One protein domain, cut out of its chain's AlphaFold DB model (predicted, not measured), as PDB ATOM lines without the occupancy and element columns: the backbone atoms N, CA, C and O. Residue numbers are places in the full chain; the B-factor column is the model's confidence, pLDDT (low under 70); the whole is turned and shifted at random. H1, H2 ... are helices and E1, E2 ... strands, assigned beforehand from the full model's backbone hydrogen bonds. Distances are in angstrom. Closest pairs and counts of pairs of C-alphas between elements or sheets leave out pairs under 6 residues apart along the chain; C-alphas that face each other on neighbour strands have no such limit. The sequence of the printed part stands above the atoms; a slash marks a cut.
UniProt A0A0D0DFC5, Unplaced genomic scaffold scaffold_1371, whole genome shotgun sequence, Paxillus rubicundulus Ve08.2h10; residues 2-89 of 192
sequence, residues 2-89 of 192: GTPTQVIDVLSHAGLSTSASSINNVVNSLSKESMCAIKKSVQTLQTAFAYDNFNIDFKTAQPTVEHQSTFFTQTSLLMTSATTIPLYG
ATOM      1  N   GLY A   2     229.365 274.942 -38.385       53.69
ATOM      2  CA  GLY A   2     229.901 276.215 -37.906       53.69
ATOM      3  C   GLY A   2     228.795 277.054 -37.286       53.69
ATOM      4  O   GLY A   2     227.813 277.350 -37.961       53.69
ATOM      5  N   THR A   3     228.947 277.412 -36.017       60.53
ATOM      6  CA  THR A   3     228.156 278.480 -35.405       60.53
ATOM      7  C   THR A   3     228.459 279.788 -36.150       60.53
ATOM      8  O   THR A   3     229.634 280.039 -36.433       60.53
ATOM      9  N   PRO A   4     227.451 280.611 -36.499       70.06
ATOM     10  CA  PRO A   4     227.684 281.895 -37.156       70.06
ATOM     11  C   PRO A   4     228.685 282.742 -36.366       70.06
ATOM     12  O   PRO A   4     228.563 282.852 -35.146       70.06
ATOM     13  N   THR A   5     229.652 283.363 -37.049       67.88
ATOM     14  CA  THR A   5     230.721 284.164 -36.419       67.88
ATOM     15  C   THR A   5     230.164 285.216 -35.457       67.88
ATOM     16  O   THR A   5     230.679 285.390 -34.363       67.88
ATOM     17  N   GLN A   6     229.020 285.803 -35.805       68.94
ATOM     18  CA  GLN A   6     228.306 286.788 -34.991       68.94
ATOM     19  C   GLN A   6     227.914 286.255 -33.602       68.94
ATOM     20  O   GLN A   6     228.035 286.968 -32.613       68.94
ATOM     21  N   VAL A   7     227.497 284.988 -33.496       66.31
ATOM     22  CA  VAL A   7     227.149 284.350 -32.212       66.31
ATOM     23  C   VAL A   7     228.403 284.082 -31.371       66.31
ATOM     24  O   VAL A   7     228.362 284.173 -30.145       66.31
ATOM     25  N   ILE A   8     229.530 283.777 -32.021       69.31
ATOM     26  CA  ILE A   8     230.825 283.593 -31.352       69.31
ATOM     27  C   ILE A   8     231.308 284.925 -30.766       69.31
ATOM     28  O   ILE A   8     231.713 284.973 -29.602       69.31
ATOM     29  N   ASP A   9     231.182 286.010 -31.527       69.50
ATOM     30  CA  ASP A   9     231.546 287.352 -31.077       69.50
ATOM     31  C   ASP A   9     230.668 287.790 -29.894       69.50
ATOM     32  O   ASP A   9     231.200 288.208 -28.867       69.50
ATOM     33  N   VAL A  10     229.348 287.567 -29.955       69.88
ATOM     34  CA  VAL A  10     228.414 287.831 -28.840       69.88
ATOM     35  C   VAL A  10     228.838 287.111 -27.556       69.88
ATOM     36  O   VAL A  10     228.948 287.731 -26.497       69.88
ATOM     37  N   LEU A  11     229.075 285.798 -27.627       70.56
ATOM     38  CA  LEU A  11     229.366 284.979 -26.445       70.56
ATOM     39  C   LEU A  11     230.752 285.267 -25.857       70.56
ATOM     40  O   LEU A  11     230.923 285.197 -24.637       70.56
ATOM     41  N   SER A  12     231.723 285.620 -26.703       70.25
ATOM     42  CA  SER A  12     233.050 286.043 -26.252       70.25
ATOM     43  C   SER A  12     233.006 287.419 -25.576       70.25
ATOM     44  O   SER A  12     233.543 287.575 -24.479       70.25
ATOM     45  N   HIS A  13     232.283 288.391 -26.147       71.06
ATOM     46  CA  HIS A  13     232.109 289.723 -25.559       71.06
ATOM     47  C   HIS A  13     231.250 289.722 -24.288       71.06
ATOM     48  O   HIS A  13     231.485 290.539 -23.399       71.06
ATOM     49  N   ALA A  14     230.304 288.790 -24.154       68.06
ATOM     50  CA  ALA A  14     229.524 288.595 -22.931       68.06
ATOM     51  C   ALA A  14     230.327 287.948 -21.781       68.06
ATOM     52  O   ALA A  14     229.796 287.778 -20.685       68.06
ATOM     53  N   GLY A  15     231.587 287.552 -22.015       67.31
ATOM     54  CA  GLY A  15     232.430 286.885 -21.018       67.31
ATOM     55  C   GLY A  15     231.996 285.451 -20.697       67.31
ATOM     56  O   GLY A  15     232.465 284.868 -19.722       67.31
ATOM     57  N   LEU A  16     231.106 284.869 -21.507       67.00
ATOM     58  CA  LEU A  16     230.548 283.532 -21.287       67.00
ATOM     59  C   LEU A  16     231.511 282.416 -21.718       67.00
ATOM     60  O   LEU A  16     231.293 281.252 -21.385       67.00
ATOM     61  N   SER A  17     232.578 282.735 -22.461       62.91
ATOM     62  CA  SER A  17     233.558 281.737 -22.886       62.91
ATOM     63  C   SER A  17     234.894 282.337 -23.324       62.91
ATOM     64  O   SER A  17     234.940 283.418 -23.904       62.91
ATOM     65  N   THR A  18     235.984 281.601 -23.095       65.88
ATOM     66  CA  THR A  18     237.367 282.029 -23.380       65.88
ATOM     67  C   THR A  18     237.936 281.476 -24.690       65.88
ATOM     68  O   THR A  18     238.997 281.917 -25.127       65.88
ATOM     69  N   SER A  19     237.257 280.524 -25.343       77.56
ATOM     70  CA  SER A  19     237.696 279.969 -26.630       77.56
ATOM     71  C   SER A  19     236.528 279.685 -27.575       77.56
ATOM     72  O   SER A  19     235.460 279.234 -27.157       77.56
ATOM     73  N   ALA A  20     236.754 279.859 -28.881       73.12
ATOM     74  CA  ALA A  20     235.765 279.537 -29.914       73.12
ATOM     75  C   ALA A  20     235.321 278.061 -29.871       73.12
ATOM     76  O   ALA A  20     234.170 277.743 -30.157       73.12
ATOM     77  N   SER A  21     236.212 277.146 -29.474       79.19
ATOM     78  CA  SER A  21     235.873 275.730 -29.278       79.19
ATOM     79  C   SER A  21     234.884 275.522 -28.130       79.19
ATOM     80  O   SER A  21     233.928 274.765 -28.283       79.19
ATOM     81  N   SER A  22     235.069 276.226 -27.013       78.25
ATOM     82  CA  SER A  22     234.168 276.163 -25.861       78.25
ATOM     83  C   SER A  22     232.800 276.753 -26.202       78.25
ATOM     84  O   SER A  22     231.784 276.136 -25.892       78.25
ATOM     85  N   ILE A  23     232.767 277.865 -26.944       76.06
ATOM     86  CA  ILE A  23     231.529 278.449 -27.480       76.06
ATOM     87  C   ILE A  23     230.791 277.443 -28.362       76.06
ATOM     88  O   ILE A  23     229.617 277.165 -28.134       76.06
ATOM     89  N   ASN A  24     231.481 276.858 -29.342       80.00
ATOM     90  CA  ASN A  24     230.878 275.882 -30.243       80.00
ATOM     91  C   ASN A  24     230.328 274.672 -29.482       80.00
ATOM     92  O   ASN A  24     229.249 274.186 -29.809       80.00
ATOM     93  N   ASN A  25     231.029 274.192 -28.456       83.00
ATOM     94  CA  ASN A  25     230.559 273.077 -27.639       83.00
ATOM     95  C   ASN A  25     229.305 273.436 -26.833       83.00
ATOM     96  O   ASN A  25     228.353 272.656 -26.832       83.00
ATOM     97  N   VAL A  26     229.281 274.613 -26.200       81.88
ATOM     98  CA  VAL A  26     228.118 275.099 -25.442       81.88
ATOM     99  C   VAL A  26     226.915 275.281 -26.362       81.88
ATOM    100  O   VAL A  26     225.855 274.731 -26.076       81.88
ATOM    101  N   VAL A  27     227.089 275.965 -27.497       81.75
ATOM    102  CA  VAL A  27     226.024 276.159 -28.493       81.75
ATOM    103  C   VAL A  27     225.512 274.813 -28.995       81.75
ATOM    104  O   VAL A  27     224.313 274.568 -28.958       81.75
ATOM    105  N   ASN A  28     226.398 273.886 -29.375       84.31
ATOM    106  CA  ASN A  28     225.982 272.561 -29.843       84.31
ATOM    107  C   ASN A  28     225.222 271.762 -28.775       84.31
ATOM    108  O   ASN A  28     224.284 271.041 -29.113       84.31
ATOM    109  N   SER A  29     225.637 271.840 -27.508       86.06
ATOM    110  CA  SER A  29     224.946 271.157 -26.413       86.06
ATOM    111  C   SER A  29     223.560 271.757 -26.189       86.06
ATOM    112  O   SER A  29     222.576 271.018 -26.178       86.06
ATOM    113  N   LEU A  30     223.476 273.087 -26.101       84.44
ATOM    114  CA  LEU A  30     222.225 273.808 -25.886       84.44
ATOM    115  C   LEU A  30     221.250 273.587 -27.047       84.44
ATOM    116  O   LEU A  30     220.098 273.240 -26.821       84.44
ATOM    117  N   SER A  31     221.718 273.672 -28.294       84.81
ATOM    118  CA  SER A  31     220.889 273.397 -29.472       84.81
ATOM    119  C   SER A  31     220.357 271.963 -29.492       84.81
ATOM    120  O   SER A  31     219.216 271.739 -29.893       84.81
ATOM    121  N   LYS A  32     221.144 270.967 -29.057       87.00
ATOM    122  CA  LYS A  32     220.671 269.573 -28.967       87.00
ATOM    123  C   LYS A  32     219.592 269.403 -27.900       87.00
ATOM    124  O   LYS A  32     218.612 268.696 -28.147       87.00
ATOM    125  N   GLU A  33     219.776 270.032 -26.744       87.94
ATOM    126  CA  GLU A  33     218.814 270.005 -25.642       87.94
ATOM    127  C   GLU A  33     217.508 270.712 -26.031       87.94
ATOM    128  O   GLU A  33     216.443 270.091 -25.975       87.94
ATOM    129  N   SER A  34     217.599 271.944 -26.548       85.19
ATOM    130  CA  SER A  34     216.462 272.699 -27.084       85.19
ATOM    131  C   SER A  34     215.729 271.915 -28.165       85.19
ATOM    132  O   SER A  34     214.514 271.768 -28.091       85.19
ATOM    133  N   MET A  35     216.439 271.316 -29.128       86.75
ATOM    134  CA  MET A  35     215.805 270.514 -30.177       86.75
ATOM    135  C   MET A  35     215.029 269.318 -29.604       86.75
ATOM    136  O   MET A  35     213.953 268.994 -30.109       86.75
ATOM    137  N   CYS A  36     215.546 268.644 -28.571       88.06
ATOM    138  CA  CYS A  36     214.818 267.550 -27.924       88.06
ATOM    139  C   CYS A  36     213.561 268.055 -27.208       88.06
ATOM    140  O   CYS A  36     212.492 267.463 -27.370       88.06
ATOM    141  N   ALA A  37     213.671 269.156 -26.463       86.94
ATOM    142  CA  ALA A  37     212.548 269.772 -25.765       86.94
ATOM    143  C   ALA A  37     211.462 270.260 -26.742       86.94
ATOM    144  O   ALA A  37     210.289 269.933 -26.571       86.94
ATOM    145  N   ILE A  38     211.862 270.938 -27.822       86.81
ATOM    146  CA  ILE A  38     210.974 271.405 -28.893       86.81
ATOM    147  C   ILE A  38     210.270 270.231 -29.550       86.81
ATOM    148  O   ILE A  38     209.049 270.243 -29.641       86.81
ATOM    149  N   LYS A  39     210.997 269.187 -29.971       86.00
ATOM    150  CA  LYS A  39     210.372 268.007 -30.593       86.00
ATOM    151  C   LYS A  39     209.321 267.396 -29.678       86.00
ATOM    152  O   LYS A  39     208.211 267.138 -30.130       86.00
ATOM    153  N   LYS A  40     209.651 267.223 -28.399       86.19
ATOM    154  CA  LYS A  40     208.726 266.675 -27.408       86.19
ATOM    155  C   LYS A  40     207.484 267.554 -27.233       86.19
ATOM    156  O   LYS A  40     206.387 267.016 -27.174       86.19
ATOM    157  N   SER A  41     207.647 268.875 -27.167       84.56
ATOM    158  CA  SER A  41     206.536 269.820 -26.982       84.56
ATOM    159  C   SER A  41     205.668 269.946 -28.234       84.56
ATOM    160  O   SER A  41     204.448 269.935 -28.163       84.56
ATOM    161  N   VAL A  42     206.280 270.034 -29.411       83.56
ATOM    162  CA  VAL A  42     205.567 270.226 -30.681       83.56
ATOM    163  C   VAL A  42     204.796 268.970 -31.079       83.56
ATOM    164  O   VAL A  42     203.697 269.078 -31.614       83.56
ATOM    165  N   GLN A  43     205.318 267.779 -30.766       81.00
ATOM    166  CA  GLN A  43     204.623 266.511 -31.010       81.00
ATOM    167  C   GLN A  43     203.298 266.382 -30.253       81.00
ATOM    168  O   GLN A  43     202.450 265.605 -30.683       81.00
ATOM    169  N   THR A  44     203.087 267.129 -29.164       80.31
ATOM    170  CA  THR A  44     201.788 267.124 -28.474       80.31
ATOM    171  C   THR A  44     200.730 267.937 -29.212       80.31
ATOM    172  O   THR A  44     199.560 267.838 -28.862       80.31
ATOM    173  N   LEU A  45     201.120 268.761 -30.197       79.06
ATOM    174  CA  LEU A  45     200.275 269.761 -30.864       79.06
ATOM    175  C   LEU A  45     199.648 270.794 -29.907       79.06
ATOM    176  O   LEU A  45     198.847 271.621 -30.326       79.06
ATOM    177  N   GLN A  46     200.065 270.811 -28.638       85.62
ATOM    178  CA  GLN A  46     199.608 271.739 -27.601       85.62
ATOM    179  C   GLN A  46     200.626 272.862 -27.374       85.62
ATOM    180  O   GLN A  46     200.825 273.324 -26.254       85.62
ATOM    181  N   THR A  47     201.323 273.279 -28.430       87.12
ATOM    182  CA  THR A  47     202.401 274.269 -28.355       87.12
ATOM    183  C   THR A  47     202.230 275.307 -29.459       87.12
ATOM    184  O   THR A  47     202.091 274.956 -30.627       87.12
ATOM    185  N   ALA A  48     202.277 276.586 -29.094       86.81
ATOM    186  CA  ALA A  48     202.362 277.708 -30.017       86.81
ATOM    187  C   ALA A  48     203.824 278.075 -30.312       86.81
ATOM    188  O   ALA A  48     204.700 277.943 -29.455       86.81
ATOM    189  N   PHE A  49     204.077 278.587 -31.515       86.19
ATOM    190  CA  PHE A  49     205.350 279.211 -31.872       86.19
ATOM    191  C   PHE A  49     205.198 280.726 -31.823       86.19
ATOM    192  O   PHE A  49     204.305 281.279 -32.465       86.19
ATOM    193  N   ALA A  50     206.087 281.394 -31.095       85.44
ATOM    194  CA  ALA A  50     206.236 282.840 -31.147       85.44
ATOM    195  C   ALA A  50     207.548 283.170 -31.853       85.44
ATOM    196  O   ALA A  50     208.598 282.657 -31.470       85.44
ATOM    197  N   TYR A  51     207.469 284.004 -32.887       84.31
ATOM    198  CA  TYR A  51     208.629 284.540 -33.591       84.31
ATOM    199  C   TYR A  51     208.851 285.975 -33.135       84.31
ATOM    200  O   TYR A  51     207.900 286.754 -33.084       84.31
ATOM    201  N   ASP A  52     210.097 286.311 -32.835       79.25
ATOM    202  CA  ASP A  52     210.509 287.663 -32.489       79.25
ATOM    203  C   ASP A  52     211.757 288.047 -33.288       79.25
ATOM    204  O   ASP A  52     212.643 287.229 -33.534       79.25
ATOM    205  N   ASN A  53     211.813 289.304 -33.707       78.00
ATOM    206  CA  ASN A  53     212.964 289.892 -34.374       78.00
ATOM    207  C   ASN A  53     213.623 290.833 -33.373       78.00
ATOM    208  O   ASN A  53     213.346 292.034 -33.374       78.00
ATOM    209  N   PHE A  54     214.471 290.299 -32.497       68.62
ATOM    210  CA  PHE A  54     215.167 291.146 -31.540       68.62
ATOM    211  C   PHE A  54     216.449 291.716 -32.147       68.62
ATOM    212  O   PHE A  54     217.199 291.044 -32.863       68.62
ATOM    213  N   ASN A  55     216.688 292.989 -31.847       69.81
ATOM    214  CA  ASN A  55     217.908 293.690 -32.206       69.81
ATOM    215  C   ASN A  55     218.852 293.696 -31.000       69.81
ATOM    216  O   ASN A  55     218.474 294.174 -29.928       69.81
ATOM    217  N   ILE A  56     220.064 293.166 -31.160       65.06
ATOM    218  CA  ILE A  56     221.094 293.241 -30.118       65.06
ATOM    219  C   ILE A  56     222.039 294.385 -30.464       65.06
ATOM    220  O   ILE A  56     222.779 294.294 -31.441       65.06
ATOM    221  N   ASP A  57     222.043 295.427 -29.631       64.25
ATOM    222  CA  ASP A  57     222.984 296.539 -29.743       64.25
ATOM    223  C   ASP A  57     224.204 296.296 -28.843       64.25
ATOM    224  O   ASP A  57     224.131 296.405 -27.613       64.25
ATOM    225  N   PHE A  58     225.357 296.007 -29.447       60.38
ATOM    226  CA  PHE A  58     226.619 295.939 -28.711       60.38
ATOM    227  C   PHE A  58     227.205 297.333 -28.502       60.38
ATOM    228  O   PHE A  58     227.615 298.005 -29.446       60.38
ATOM    229  N   LYS A  59     227.324 297.756 -27.240       58.28
ATOM    230  CA  LYS A  59     228.147 298.917 -26.878       58.28
ATOM    231  C   LYS A  59     229.610 298.478 -26.848       58.28
ATOM    232  O   LYS A  59     230.067 297.924 -25.851       58.28
ATOM    233  N   THR A  60     230.349 298.683 -27.935       53.72
ATOM    234  CA  THR A  60     231.801 298.464 -27.936       53.72
ATOM    235  C   THR A  60     232.487 299.522 -27.064       53.72
ATOM    236  O   THR A  60     232.141 300.701 -27.095       53.72
ATOM    237  N   ALA A  61     233.445 299.095 -26.235       50.69
ATOM    238  CA  ALA A  61     234.062 299.953 -25.219       50.69
ATOM    239  C   ALA A  61     235.038 301.005 -25.786       50.69
ATOM    240  O   ALA A  61     235.342 301.968 -25.086       50.69
ATOM    241  N   GLN A  62     235.516 300.864 -27.029       51.16
ATOM    242  CA  GLN A  62     236.387 301.853 -27.673       51.16
ATOM    243  C   GLN A  62     236.191 301.893 -29.198       51.16
ATOM    244  O   GLN A  62     236.386 300.870 -29.856       51.16
ATOM    245  N   PRO A  63     235.868 303.060 -29.786       48.34
ATOM    246  CA  PRO A  63     235.965 303.259 -31.226       48.34
ATOM    247  C   PRO A  63     237.443 303.340 -31.631       48.34
ATOM    248  O   PRO A  63     238.171 304.232 -31.193       48.34
ATOM    249  N   THR A  64     237.906 302.427 -32.482       53.91
ATOM    250  CA  THR A  64     239.205 302.560 -33.151       53.91
ATOM    251  C   THR A  64     239.105 303.579 -34.288       53.91
ATOM    252  O   THR A  64     238.108 303.647 -35.009       53.91
ATOM    253  N   VAL A  65     240.154 304.394 -34.445       56.19
ATOM    254  CA  VAL A  65     240.230 305.534 -35.384       56.19
ATOM    255  C   VAL A  65     239.940 305.140 -36.837       56.19
ATOM    256  O   VAL A  65     239.449 305.950 -37.614       56.19
ATOM    257  N   GLU A  66     240.169 303.879 -37.187       56.53
ATOM    258  CA  GLU A  66     240.064 303.366 -38.553       56.53
ATOM    259  C   GLU A  66     238.619 303.090 -39.020       56.53
ATOM    260  O   GLU A  66     238.400 302.963 -40.219       56.53
ATOM    261  N   HIS A  67     237.623 303.024 -38.121       50.56
ATOM    262  CA  HIS A  67     236.265 302.544 -38.463       50.56
ATOM    263  C   HIS A  67     235.109 303.449 -37.987       50.56
ATOM    264  O   HIS A  67     233.972 303.003 -37.864       50.56
ATOM    265  N   GLN A  68     235.357 304.738 -37.743       49.59
ATOM    266  CA  GLN A  68     234.419 305.644 -37.050       49.59
ATOM    267  C   GLN A  68     233.022 305.809 -37.693       49.59
ATOM    268  O   GLN A  68     232.068 306.098 -36.974       49.59
ATOM    269  N   SER A  69     232.861 305.615 -39.006       45.94
ATOM    270  CA  SER A  69     231.589 305.850 -39.721       45.94
ATOM    271  C   SER A  69     230.772 304.588 -40.036       45.94
ATOM    272  O   SER A  69     229.645 304.704 -40.511       45.94
ATOM    273  N   THR A  70     231.309 303.394 -39.776       45.50
ATOM    274  CA  THR A  70     230.646 302.092 -40.011       45.50
ATOM    275  C   THR A  70     230.257 301.368 -38.719       45.50
ATOM    276  O   THR A  70     229.588 300.340 -38.775       45.50
ATOM    277  N   PHE A  71     230.608 301.913 -37.547       46.06
ATOM    278  CA  PHE A  71     230.317 301.283 -36.253       46.06
ATOM    279  C   PHE A  71     228.818 301.106 -35.989       46.06
ATOM    280  O   PHE A  71     228.406 300.005 -35.643       46.06
ATOM    281  N   PHE A  72     227.985 302.130 -36.212       42.75
ATOM    282  CA  PHE A  72     226.551 302.055 -35.887       42.75
ATOM    283  C   PHE A  72     225.780 300.996 -36.689       42.75
ATOM    284  O   PHE A  72     224.765 300.497 -36.213       42.75
ATOM    285  N   THR A  73     226.257 300.626 -37.879       44.16
ATOM    286  CA  THR A  73     225.623 299.622 -38.746       44.16
ATOM    287  C   THR A  73     226.191 298.212 -38.581       44.16
ATOM    288  O   THR A  73     225.565 297.268 -39.052       44.16
ATOM    289  N   GLN A  74     227.336 298.036 -37.910       47.44
ATOM    290  CA  GLN A  74     227.948 296.716 -37.681       47.44
ATOM    291  C   GLN A  74     227.720 296.155 -36.265       47.44
ATOM    292  O   GLN A  74     227.871 294.953 -36.070       47.44
ATOM    293  N   THR A  75     227.337 296.980 -35.281       51.53
ATOM    294  CA  THR A  75     227.097 296.543 -33.884       51.53
ATOM    295  C   THR A  75     225.651 296.186 -33.551       51.53
ATOM    296  O   THR A  75     225.401 295.678 -32.458       51.53
ATOM    297  N   SER A  76     224.713 296.471 -34.453       49.16
ATOM    298  CA  SER A  76     223.298 296.115 -34.325       49.16
ATOM    299  C   SER A  76     223.057 294.834 -35.119       49.16
ATOM    300  O   SER A  76     223.146 294.812 -36.349       49.16
ATOM    301  N   LEU A  77     222.838 293.737 -34.397       60.03
ATOM    302  CA  LEU A  77     222.594 292.427 -34.985       60.03
ATOM    303  C   LEU A  77     221.089 292.155 -34.994       60.03
ATOM    304  O   LEU A  77     220.478 291.985 -33.938       60.03
ATOM    305  N   LEU A  78     220.507 292.065 -36.190       55.06
ATOM    306  CA  LEU A  78     219.138 291.588 -36.363       55.06
ATOM    307  C   LEU A  78     219.137 290.059 -36.309       55.06
ATOM    308  O   LEU A  78     219.679 289.405 -37.203       55.06
ATOM    309  N   MET A  79     218.523 289.492 -35.274       62.84
ATOM    310  CA  MET A  79     218.291 288.054 -35.176       62.84
ATOM    311  C   MET A  79     216.795 287.776 -35.137       62.84
ATOM    312  O   MET A  79     216.069 288.308 -34.300       62.84
ATOM    313  N   THR A  80     216.340 286.901 -36.030       68.56
ATOM    314  CA  THR A  80     215.024 286.279 -35.900       68.56
ATOM    315  C   THR A  80     215.173 285.078 -34.984       68.56
ATOM    316  O   THR A  80     215.900 284.136 -35.300       68.56
ATOM    317  N   SER A  81     214.491 285.109 -33.849       78.75
ATOM    318  CA  SER A  81     214.400 283.989 -32.927       78.75
ATOM    319  C   SER A  81     212.975 283.468 -32.897       78.75
ATOM    320  O   SER A  81     212.011 284.194 -33.144       78.75
ATOM    321  N   ALA A  82     212.848 282.184 -32.604       83.00
ATOM    322  CA  ALA A  82     211.573 281.583 -32.293       83.00
ATOM    323  C   ALA A  82     211.636 280.996 -30.889       83.00
ATOM    324  O   ALA A  82     212.687 280.566 -30.420       83.00
ATOM    325  N   THR A  83     210.494 280.945 -30.225       87.00
ATOM    326  CA  THR A  83     210.326 280.175 -29.002       87.00
ATOM    327  C   THR A  83     209.062 279.347 -29.093       87.00
ATOM    328  O   THR A  83     208.044 279.767 -29.649       87.00
ATOM    329  N   THR A  84     209.125 278.157 -28.514       88.94
ATOM    330  CA  THR A  84     207.952 277.317 -28.304       88.94
ATOM    331  C   THR A  84     207.324 277.628 -26.953       88.94
ATOM    332  O   THR A  84     208.018 277.804 -25.947       88.94
ATOM    333  N   ILE A  85     206.000 277.737 -26.955       89.12
ATOM    334  CA  ILE A  85     205.168 278.101 -25.815       89.12
ATOM    335  C   ILE A  85     204.071 277.038 -25.670       89.12
ATOM    336  O   ILE A  85     203.146 277.015 -26.483       89.12
ATOM    337  N   PRO A  86     204.130 276.162 -24.655       88.25
ATOM    338  CA  PRO A  86     203.036 275.248 -24.353       88.25
ATOM    339  C   PRO A  86     201.754 276.023 -24.031       88.25
ATOM    340  O   PRO A  86     201.783 277.017 -23.299       88.25
ATOM    341  N   LEU A  87     200.628 275.569 -24.574       86.81
ATOM    342  CA  LEU A  87     199.324 276.173 -24.344       86.81
ATOM    343  C   LEU A  87     198.874 275.899 -22.906       86.81
ATOM    344  O   LEU A  87     198.795 274.756 -22.458       86.81
ATOM    345  N   TYR A  88     198.585 276.967 -22.164       84.94
ATOM    346  CA  TYR A  88     198.136 276.859 -20.781       84.94
ATOM    347  C   TYR A  88     196.708 276.313 -20.699       84.94
ATOM    348  O   TYR A  88     195.832 276.741 -21.446       84.94
ATOM    349  N   GLY A  89     196.470 275.399 -19.755       82.38
ATOM    350  CA  GLY A  89     195.143 274.835 -19.495       82.38
ATOM    351  C   GLY A  89     194.689 273.768 -20.496       82.38
ATOM    352  O   GLY A  89     193.611 273.216 -20.315       82.38
TER     353      GLY A  89
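What this domain is: This is residues 2 to 89 of the 192 residues of an uncharacterized protein of Paxillus rubicundulus Ve08.2h10 (UniProt A0A0D0DFC5). A long, narrow ribbon of two antiparallel strands, E1 and E2, makes the length, and the long helix H2 folds back beside one end of it, the two spreading apart as a V. The small helix H1 sits in the mouth of the V, and at the ribbon's other end a loop with the short H3 reaches outward, residues 64 to 70 sticking out. The printed part has 88 residues, in the order H1, H2, E1, H3, E2, and is of mixed class, helices and strands. It is loose, with a radius of gyration of the C-alphas of 17.1 A, and a rod spanning 56 by 27 by 20 A.

How they stand to each other: E1, residues 47 to 57, and E2, residues 76 to 86, are antiparallel neighbours at 160 degrees; N 50 and O 83, 2.9 A, and N 81 and O 52, 2.8 A, are within hydrogen-bond range. H2, residues 20 to 42, comes within 10 A of this sheet with residues 34 to 42; its closest C-alphas to E2 are Ile 38 and Thr 84, 6.7 A. With residues 20 to 24 alone H2 touches H1, residues 5 to 13, closest at the C-alphas of Ile 8 and Ile 23, 6.5 A; their lines are only just about perpendicular, at 71 degrees. H1 and E2 are only just apart, closest at 8.0 A. H3, residues 71 to 74, touches no helix. In H1 and H2 every O i to N i+4 pair is within hydrogen-bond range; H3 is too short for one.

Where its parts are: E1 measures 30.4 A, from C-alpha 47 at (202.401, 274.269, -28.355), and E2 30.7 A, ending at C-alpha 86 at (203.036, 275.248, -24.353). H2 measures 31.6 A, H1 12.3 A and H3 5.3 A.

The domain as a whole: The C-alphas of Val 65 and Gly 89 are farthest apart, 56.8 A. The printed part has no cut. The link from E1 to H3, 13 residues, is long. The mean pLDDT of the printed part is 71.6; residues 54 to 80 are among those under 70.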